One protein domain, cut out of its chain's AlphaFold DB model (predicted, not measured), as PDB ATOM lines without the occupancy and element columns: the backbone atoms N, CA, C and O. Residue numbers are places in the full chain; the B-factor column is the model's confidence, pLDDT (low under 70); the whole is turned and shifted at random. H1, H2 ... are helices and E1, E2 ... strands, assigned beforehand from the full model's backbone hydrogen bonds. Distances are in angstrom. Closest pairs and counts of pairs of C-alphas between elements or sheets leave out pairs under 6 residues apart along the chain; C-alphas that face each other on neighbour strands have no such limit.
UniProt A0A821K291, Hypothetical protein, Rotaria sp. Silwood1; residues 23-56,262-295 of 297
ATOM      1  N   LEU A  23      18.689  -8.121 156.473       90.44
ATOM      2  CA  LEU A  23      18.435  -6.778 155.972       90.44
ATOM      3  C   LEU A  23      18.742  -5.766 157.073       90.44
ATOM      4  O   LEU A  23      18.009  -5.689 158.053       90.44
ATOM      5  N   TRP A  24      19.792  -4.972 156.886       91.88
ATOM      6  CA  TRP A  24      20.075  -3.823 157.742       91.88
ATOM      7  C   TRP A  24      19.493  -2.556 157.115       91.88
ATOM      8  O   TRP A  24      19.914  -2.144 156.032       91.88
ATOM      9  N   ILE A  25      18.523  -1.940 157.794       90.81
ATOM     10  CA  ILE A  25      17.905  -0.682 157.381       90.81
ATOM     11  C   ILE A  25      17.476   0.165 158.590       90.81
ATOM     12  O   ILE A  25      16.442  -0.062 159.199       90.81
ATOM     13  N   ASP A  26      18.261   1.189 158.927       90.12
ATOM     14  CA  ASP A  26      17.955   2.053 160.082       90.12
ATOM     15  C   ASP A  26      17.074   3.257 159.719       90.12
ATOM     16  O   ASP A  26      16.429   3.848 160.576       90.12
ATOM     17  N   GLU A  27      16.994   3.612 158.438       89.75
ATOM     18  CA  GLU A  27      16.260   4.791 157.981       89.75
ATOM     19  C   GLU A  27      14.924   4.414 157.352       89.75
ATOM     20  O   GLU A  27      14.880   3.552 156.474       89.75
ATOM     21  N   ALA A  28      13.856   5.145 157.691       87.88
ATOM     22  CA  ALA A  28      12.521   5.037 157.091       87.88
ATOM     23  C   ALA A  28      12.473   5.537 155.625       87.88
ATOM     24  O   ALA A  28      11.727   6.454 155.264       87.88
ATOM     25  N   ASN A  29      13.296   4.945 154.756       81.56
ATOM     26  CA  ASN A  29      13.433   5.312 153.355       81.56
ATOM     27  C   ASN A  29      12.170   4.947 152.562       81.56
ATOM     28  O   ASN A  29      11.622   3.851 152.673       81.56
ATOM     29  N   ARG A  30      11.725   5.875 151.710       78.25
ATOM     30  CA  ARG A  30      10.538   5.703 150.871       78.25
ATOM     31  C   ARG A  30      10.752   4.762 149.688       78.25
ATOM     32  O   ARG A  30       9.780   4.216 149.185       78.25
ATOM     33  N   GLN A  31      11.992   4.585 149.238       83.88
ATOM     34  CA  GLN A  31      12.323   3.902 147.983       83.88
ATOM     35  C   GLN A  31      12.812   2.466 148.201       83.88
ATOM     36  O   GLN A  31      13.844   2.074 147.667       83.88
ATOM     37  N   ILE A  32      12.084   1.673 148.992       87.19
ATOM     38  CA  ILE A  32      12.496   0.299 149.346       87.19
ATOM     39  C   ILE A  32      11.571  -0.792 148.799       87.19
ATOM     40  O   ILE A  32      11.737  -1.957 149.132       87.19
ATOM     41  N   GLU A  33      10.606  -0.441 147.949       88.25
ATOM     42  CA  GLU A  33       9.664  -1.406 147.363       88.25
ATOM     43  C   GLU A  33      10.365  -2.512 146.564       88.25
ATOM     44  O   GLU A  33       9.991  -3.677 146.663       88.25
ATOM     45  N   HIS A  34      11.448  -2.167 145.861       88.38
ATOM     46  CA  HIS A  34      12.283  -3.128 145.141       88.38
ATOM     47  C   HIS A  34      12.871  -4.213 146.056       88.38
ATOM     48  O   HIS A  34      13.182  -5.296 145.581       88.38
ATOM     49  N   LEU A  35      12.984  -3.977 147.372       87.81
ATOM     50  CA  LEU A  35      13.495  -4.985 148.301       87.81
ATOM     51  C   LEU A  35      12.544  -6.180 148.480       87.81
ATOM     52  O   LEU A  35      12.996  -7.238 148.909       87.81
ATOM     53  N   ASN A  36      11.264  -6.044 148.112       86.56
ATOM     54  CA  ASN A  36      10.279  -7.131 148.156       86.56
ATOM     55  C   ASN A  36      10.632  -8.311 147.230       86.56
ATOM     56  O   ASN A  36      10.109  -9.407 147.417       86.56
ATOM     57  N   GLU A  37      11.500  -8.113 146.230       85.06
ATOM     58  CA  GLU A  37      11.949  -9.197 145.344       85.06
ATOM     59  C   GLU A  37      12.965 -10.138 146.019       85.06
ATOM     60  O   GLU A  37      13.197 -11.255 145.548       85.06
ATOM     61  N   TYR A  38      13.555  -9.708 147.140       82.81
ATOM     62  CA  TYR A  38      14.523 -10.483 147.906       82.81
ATOM     63  C   TYR A  38      13.862 -11.152 149.110       82.81
ATOM     64  O   TYR A  38      12.931 -10.634 149.722       82.81
ATOM     65  N   LYS A  39      14.391 -12.318 149.486       75.69
ATOM     66  CA  LYS A  39      14.001 -13.014 150.712       75.69
ATOM     67  C   LYS A  39      15.027 -12.725 151.802       75.69
ATOM     68  O   LYS A  39      16.177 -13.141 151.679       75.69
ATOM     69  N   PHE A  40      14.587 -12.050 152.858       80.56
ATOM     70  CA  PHE A  40      15.337 -11.868 154.099       80.56
ATOM     71  C   PHE A  40      14.679 -12.711 155.188       80.56
ATOM     72  O   PHE A  40      13.452 -12.811 155.226       80.56
ATOM     73  N   ASN A  41      15.484 -13.342 156.035       79.75
ATOM     74  CA  ASN A  41      14.989 -14.085 157.197       79.75
ATOM     75  C   ASN A  41      15.301 -13.373 158.516       79.75
ATOM     76  O   ASN A  41      14.738 -13.767 159.534       79.75
ATOM     77  N   TRP A  42      16.195 -12.376 158.499       87.25
ATOM     78  CA  TRP A  42      16.564 -11.540 159.638       87.25
ATOM     79  C   TRP A  42      16.546 -10.063 159.234       87.25
ATOM     80  O   TRP A  42      16.907  -9.697 158.112       87.25
ATOM     81  N   THR A  43      16.169  -9.203 160.168       90.00
ATOM     82  CA  THR A  43      16.138  -7.750 160.014       90.00
ATOM     83  C   THR A  43      16.848  -7.076 161.177       90.00
ATOM     84  O   THR A  43      16.707  -7.468 162.334       90.00
ATOM     85  N   LEU A  44      17.622  -6.049 160.843       92.50
ATOM     86  CA  LEU A  44      18.266  -5.148 161.783       92.50
ATOM     87  C   LEU A  44      17.790  -3.734 161.443       92.50
ATOM     88  O   LEU A  44      18.127  -3.214 160.376       92.50
ATOM     89  N   SER A  45      16.915  -3.166 162.273       93.06
ATOM     90  CA  SER A  45      16.246  -1.897 161.957       93.06
ATOM     91  C   SER A  45      15.775  -1.136 163.200       93.06
ATOM     92  O   SER A  45      15.958  -1.578 164.334       93.06
ATOM     93  N   PHE A  46      15.151   0.027 163.000       93.56
ATOM     94  CA  PHE A  46      14.493   0.789 164.073       93.56
ATOM     95  C   PHE A  46      13.184   0.160 164.561       93.56
ATOM     96  O   PHE A  46      12.647   0.573 165.585       93.56
ATOM     97  N   ARG A  47      12.631  -0.797 163.812       93.50
ATOM     98  CA  ARG A  47      11.375  -1.456 164.152       93.50
ATOM     99  C   ARG A  47      11.560  -2.330 165.374       93.50
ATOM    100  O   ARG A  47      12.430  -3.192 165.376       93.50
ATOM    101  N   GLN A  48      10.721  -2.151 166.391       91.00
ATOM    102  CA  GLN A  48      10.866  -2.907 167.638       91.00
ATOM    103  C   GLN A  48      10.648  -4.408 167.421       91.00
ATOM    104  O   GLN A  48      11.220  -5.227 168.132       91.00
ATOM    105  N   ASP A  49       9.875  -4.768 166.393       90.62
ATOM    106  CA  ASP A  49       9.580  -6.141 166.001       90.62
ATOM    107  C   ASP A  49      10.613  -6.780 165.048       90.62
ATOM    108  O   ASP A  49      10.381  -7.907 164.600       90.62
ATOM    109  N   SER A  50      11.736  -6.104 164.764       90.88
ATOM    110  CA  SER A  50      12.903  -6.696 164.090       90.88
ATOM    111  C   SER A  50      13.627  -7.727 164.954       90.88
ATOM    112  O   SER A  50      13.599  -7.663 166.180       90.88
ATOM    113  N   GLU A  51      14.355  -8.641 164.304       89.31
ATOM    114  CA  GLU A  51      15.221  -9.606 164.992       89.31
ATOM    115  C   GLU A  51      16.315  -8.908 165.809       89.31
ATOM    116  O   GLU A  51      16.701  -9.415 166.857       89.31
ATOM    117  N   ILE A  52      16.804  -7.755 165.344       90.81
ATOM    118  CA  ILE A  52      17.722  -6.886 166.082       90.81
ATOM    119  C   ILE A  52      17.216  -5.444 165.984       90.81
ATOM    120  O   ILE A  52      17.162  -4.865 164.898       90.81
ATOM    121  N   SER A  53      16.858  -4.857 167.122       90.38
ATOM    122  CA  SER A  53      16.309  -3.493 167.200       90.38
ATOM    123  C   SER A  53      16.795  -2.694 168.410       90.38
ATOM    124  O   SER A  53      16.640  -1.469 168.456       90.38
ATOM    125  N   ILE A  54      17.412  -3.367 169.389       87.50
ATOM    126  CA  ILE A  54      17.861  -2.738 170.627       87.50
ATOM    127  C   ILE A  54      18.943  -1.709 170.306       87.50
ATOM    128  O   ILE A  54      19.950  -1.995 169.658       87.50
ATOM    129  N   GLY A  55      18.729  -0.490 170.798       84.31
ATOM    130  CA  GLY A  55      19.719   0.570 170.704       84.31
ATOM    131  C   GLY A  55      19.950   1.099 169.290       84.31
ATOM    132  O   GLY A  55      20.985   1.708 169.068       84.31
ATOM    133  N   THR A  56      19.032   0.923 168.332       91.94
ATOM    134  CA  THR A  56      19.225   1.453 166.964       91.94
ATOM    135  C   THR A  56      19.497   2.967 166.943       91.94
ATOM    136  O   THR A  56      20.401   3.419 166.246       91.94
ATOM    137  N   ASP A 262      28.278   3.873 172.360       87.94
ATOM    138  CA  ASP A 262      27.615   3.030 173.363       87.94
ATOM    139  C   ASP A 262      26.701   1.994 172.695       87.94
ATOM    140  O   ASP A 262      26.636   0.838 173.107       87.94
ATOM    141  N   LEU A 263      25.985   2.417 171.650       92.31
ATOM    142  CA  LEU A 263      24.895   1.652 171.045       92.31
ATOM    143  C   LEU A 263      25.363   0.570 170.065       92.31
ATOM    144  O   LEU A 263      24.860  -0.551 170.109       92.31
ATOM    145  N   GLU A 264      26.328   0.873 169.192       90.94
ATOM    146  CA  GLU A 264      26.787  -0.085 168.176       90.94
ATOM    147  C   GLU A 264      27.379  -1.361 168.785       90.94
ATOM    148  O   GLU A 264      27.033  -2.445 168.314       90.94
ATOM    149  N   PRO A 265      28.205  -1.307 169.851       92.94
ATOM    150  CA  PRO A 265      28.673  -2.523 170.504       92.94
ATOM    151  C   PRO A 265      27.534  -3.377 171.064       92.94
ATOM    152  O   PRO A 265      27.581  -4.594 170.917       92.94
ATOM    153  N   ILE A 266      26.503  -2.766 171.661       90.81
ATOM    154  CA  ILE A 266      25.330  -3.484 172.189       90.81
ATOM    155  C   ILE A 266      24.594  -4.182 171.044       90.81
ATOM    156  O   ILE A 266      24.372  -5.391 171.095       90.81
ATOM    157  N   ARG A 267      24.287  -3.435 169.980       90.81
ATOM    158  CA  ARG A 267      23.541  -3.928 168.821       90.81
ATOM    159  C   ARG A 267      24.287  -5.038 168.075       90.81
ATOM    160  O   ARG A 267      23.704  -6.064 167.725       90.81
ATOM    161  N   MET A 268      25.596  -4.879 167.877       91.75
ATOM    162  CA  MET A 268      26.439  -5.898 167.243       91.75
ATOM    163  C   MET A 268      26.674  -7.112 168.149       91.75
ATOM    164  O   MET A 268      26.791  -8.231 167.647       91.75
ATOM    165  N   CYS A 269      26.715  -6.925 169.471       91.06
ATOM    166  CA  CYS A 269      26.782  -8.027 170.427       91.06
ATOM    167  C   CYS A 269      25.486  -8.847 170.421       91.06
ATOM    168  O   CYS A 269      25.565 -10.070 170.344       91.06
ATOM    169  N   GLU A 270      24.313  -8.201 170.406       89.50
ATOM    170  CA  GLU A 270      23.023  -8.887 170.256       89.50
ATOM    171  C   GLU A 270      22.995  -9.709 168.965       89.50
ATOM    172  O   GLU A 270      22.697 -10.904 168.997       89.50
ATOM    173  N   LEU A 271      23.381  -9.098 167.839       89.50
ATOM    174  CA  LEU A 271      23.465  -9.796 166.561       89.50
ATOM    175  C   LEU A 271      24.392 -11.018 166.648       89.50
ATOM    176  O   LEU A 271      24.005 -12.121 166.265       89.50
ATOM    177  N   CYS A 272      25.608 -10.841 167.172       89.88
ATOM    178  CA  CYS A 272      26.584 -11.917 167.332       89.88
ATOM    179  C   CYS A 272      26.041 -13.043 168.221       89.88
ATOM    180  O   CYS A 272      26.139 -14.218 167.864       89.88
ATOM    181  N   MET A 273      25.435 -12.697 169.356       88.44
ATOM    182  CA  MET A 273      24.853 -13.651 170.292       88.44
ATOM    183  C   MET A 273      23.750 -14.467 169.620       88.44
ATOM    184  O   MET A 273      23.827 -15.695 169.625       88.44
ATOM    185  N   ARG A 274      22.781 -13.814 168.964       85.94
ATOM    186  CA  ARG A 274      21.687 -14.506 168.269       85.94
ATOM    187  C   ARG A 274      22.216 -15.413 167.149       85.94
ATOM    188  O   ARG A 274      21.750 -16.542 167.004       85.94
ATOM    189  N   LEU A 275      23.206 -14.957 166.371       85.50
ATOM    190  CA  LEU A 275      23.818 -15.760 165.300       85.50
ATOM    191  C   LEU A 275      24.496 -17.032 165.839       85.50
ATOM    192  O   LEU A 275      24.439 -18.081 165.195       85.50
ATOM    193  N   ASN A 276      25.126 -16.950 167.015       85.75
ATOM    194  CA  ASN A 276      25.844 -18.073 167.627       85.75
ATOM    195  C   ASN A 276      24.942 -18.998 168.457       85.75
ATOM    196  O   ASN A 276      25.224 -20.192 168.538       85.75
ATOM    197  N   MET A 277      23.859 -18.483 169.042       77.81
ATOM    198  CA  MET A 277      22.922 -19.278 169.846       77.81
ATOM    199  C   MET A 277      21.944 -20.111 169.005       77.81
ATOM    200  O   MET A 277      21.300 -21.000 169.547       77.81
ATOM    201  N   GLN A 278      21.896 -19.909 167.680       63.06
ATOM    202  CA  GLN A 278      21.062 -20.686 166.753       63.06
ATOM    203  C   GLN A 278      19.598 -20.817 167.211       63.06
ATOM    204  O   GLN A 278      19.043 -21.919 167.176       63.06
ATOM    205  N   ASP A 279      18.933 -19.693 167.506       61.38
ATOM    206  CA  ASP A 279      17.461 -19.597 167.491       61.38
ATOM    207  C   ASP A 279      16.935 -19.751 166.048       61.38
ATOM    208  O   ASP A 279      16.284 -18.886 165.466       61.38
ATOM    209  N   LYS A 280      17.239 -20.895 165.426       55.56
ATOM    210  CA  LYS A 280      16.903 -21.270 164.045       55.56
ATOM    211  C   LYS A 280      15.399 -21.433 163.807       55.56
ATOM    212  O   LYS A 280      14.983 -21.745 162.696       55.56
ATOM    213  N   ASN A 281      14.586 -21.267 164.846       53.19
ATOM    214  CA  ASN A 281      13.144 -21.475 164.795       53.19
ATOM    215  C   ASN A 281      12.342 -20.170 164.936       53.19
ATOM    216  O   ASN A 281      11.135 -20.201 164.721       53.19
ATOM    217  N   GLU A 282      12.984 -19.029 165.215       58.16
ATOM    218  CA  GLU A 282      12.326 -17.712 165.304       58.16
ATOM    219  C   GLU A 282      12.597 -16.846 164.063       58.16
ATOM    220  O   GLU A 282      12.898 -15.660 164.147       58.16
ATOM    221  N   HIS A 283      12.516 -17.435 162.870       64.81
ATOM    222  CA  HIS A 283      12.642 -16.670 161.631       64.81
ATOM    223  C   HIS A 283      11.315 -16.004 161.270       64.81
ATOM    224  O   HIS A 283      10.318 -16.695 161.034       64.81
ATOM    225  N   ARG A 284      11.305 -14.673 161.143       68.44
ATOM    226  CA  ARG A 284      10.183 -13.958 160.529       68.44
ATOM    227  C   ARG A 284      10.481 -13.722 159.061       68.44
ATOM    228  O   ARG A 284      11.426 -13.039 158.679       68.44
ATOM    229  N   PHE A 285       9.640 -14.305 158.218       72.31
ATOM    230  CA  PHE A 285       9.642 -14.006 156.796       72.31
ATOM    231  C   PHE A 285       8.633 -12.900 156.523       72.31
ATOM    232  O   PHE A 285       7.429 -13.069 156.730       72.31
ATOM    233  N   TYR A 286       9.125 -11.776 156.018       77.12
ATOM    234  CA  TYR A 286       8.286 -10.666 155.594       77.12
ATOM    235  C   TYR A 286       7.838 -10.908 154.153       77.12
ATOM    236  O   TYR A 286       8.656 -10.946 153.237       77.12
ATOM    237  N   THR A 287       6.533 -11.074 153.934       77.62
ATOM    238  CA  THR A 287       5.966 -11.182 152.577       77.62
ATOM    239  C   THR A 287       6.063  -9.863 151.812       77.62
ATOM    240  O   THR A 287       6.157  -9.864 150.588       77.62
ATOM    241  N   ASN A 288       6.051  -8.741 152.533       86.94
ATOM    242  CA  ASN A 288       6.199  -7.397 151.994       86.94
ATOM    243  C   ASN A 288       7.029  -6.553 152.969       86.94
ATOM    244  O   ASN A 288       6.498  -5.979 153.922       86.94
ATOM    245  N   ILE A 289       8.343  -6.502 152.737       87.88
ATOM    246  CA  ILE A 289       9.279  -5.745 153.571       87.88
ATOM    247  C   ILE A 289       8.986  -4.246 153.508       87.88
ATOM    248  O   ILE A 289       9.081  -3.570 154.526       87.88
ATOM    249  N   HIS A 290       8.561  -3.726 152.352       89.12
ATOM    250  CA  HIS A 290       8.207  -2.314 152.215       89.12
ATOM    251  C   HIS A 290       7.007  -1.948 153.091       89.12
ATOM    252  O   HIS A 290       7.070  -0.963 153.821       89.12
ATOM    253  N   GLN A 291       5.934  -2.743 153.054       89.88
ATOM    254  CA  GLN A 291       4.746  -2.513 153.879       89.88
ATOM    255  C   GLN A 291       5.054  -2.677 155.363       89.88
ATOM    256  O   GLN A 291       4.631  -1.836 156.152       89.88
ATOM    257  N   TRP A 292       5.779  -3.738 155.736       90.75
ATOM    258  CA  TRP A 292       6.183  -3.938 157.122       90.75
ATOM    259  C   TRP A 292       7.009  -2.747 157.587       90.75
ATOM    260  O   TRP A 292       6.554  -2.034 158.465       90.75
ATOM    261  N   HIS A 293       8.137  -2.445 156.952       89.81
ATOM    262  CA  HIS A 293       9.062  -1.402 157.390       89.81
ATOM    263  C   HIS A 293       8.430   0.000 157.398       89.81
ATOM    264  O   HIS A 293       8.756   0.830 158.245       89.81
ATOM    265  N   ARG A 294       7.493   0.262 156.477       89.31
ATOM    266  CA  ARG A 294       6.789   1.545 156.349       89.31
ATOM    267  C   ARG A 294       5.369   1.546 156.921       89.31
ATOM    268  O   ARG A 294       4.512   2.288 156.443       89.31
ATOM    269  N   ASN A 295       5.113   0.730 157.935       88.56
ATOM    270  CA  ASN A 295       3.828   0.743 158.619       88.56
ATOM    271  C   ASN A 295       3.532   2.136 159.210       88.56
ATOM    272  O   ASN A 295       4.387   2.729 159.867       88.56
TER     273      ASN A 295
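Overview. This is residues 23 to 56 and 262 to 295 of the 297 residues of the protein "Hypothetical protein" of Rotaria sp. Silwood1 (UniProt A0A821K291). A small, thin model has a short ribbon of two parallel strands, E1 and E2, near its middle, with the long helix H2 along one side and two short helices, H1 and H3, packed together at the opposite side. After H2 the backbone returns past the strands to H3, and residues 278 to 281 stick out with the last residues of H2. The printed part has 68 residues, with three named helices and two named strands in the order E1, H1, E2, H2, H3; the sheet's order is E1, E2, both parallel. The class is mixed, helices and strands, with under half of the residues in named elements. The whole is compact, with a radius of gyration of the C-alphas of 12.2 A, and only just flat, spanning 30 by 28 by 15 A.

Arrangement. E1, residues 23 to 25, and E2, residues 42 to 45, are parallel neighbours at 7 degrees. The C-alphas of Trp 24 and Leu 44 face each other at 4.6 A. N 25 and O 44, 2.9 A apart, and N 44 and O 23, 2.8 A apart, are within hydrogen-bond range. H1, residues 33 to 37, lies between them in the chain, making a strand-helix-strand unit, two parallel neighbour strands with a helix between, whose crossover is right-handed. H1 touches H3, residues 289 to 293; their closest C-alphas, those of Glu 33 and His 290, are 5.1 A apart. E1 and H3 are apart, as are E2 and H3. H2, residues 262 to 277, touches no helix and is apart from E1, H1 and H3. In H3 every O i to N i+4 pair is within hydrogen-bond range; in H2 11 of 12 are, and in H1 0 of 1, with 2 of 2 O i to N i+3 pairs within range.

Along the chain. E1 begins at C-alpha 23 (18.435, -6.778, 155.972) and is 6.3 A long. H1 measures 8.4 A and E2 9.9 A. H2 begins at C-alpha 262 (27.615, 3.030, 173.363) and is 23.1 A long. H3, 5.8 A long, ends at C-alpha 293 (9.062, -1.402, 157.390).

Size, cuts and confidence. The two C-alphas farthest apart, those of Glu 37 and Asp 262, are 34.4 A apart. Residues 57 to 261 are not printed, and C-alphas 56 and 262 are 10.7 A apart across this cut. The link from H2 to H3, 11 residues, is long. Mean pLDDT of the printed part is 84.8, and residues 278 to 284 are under 70.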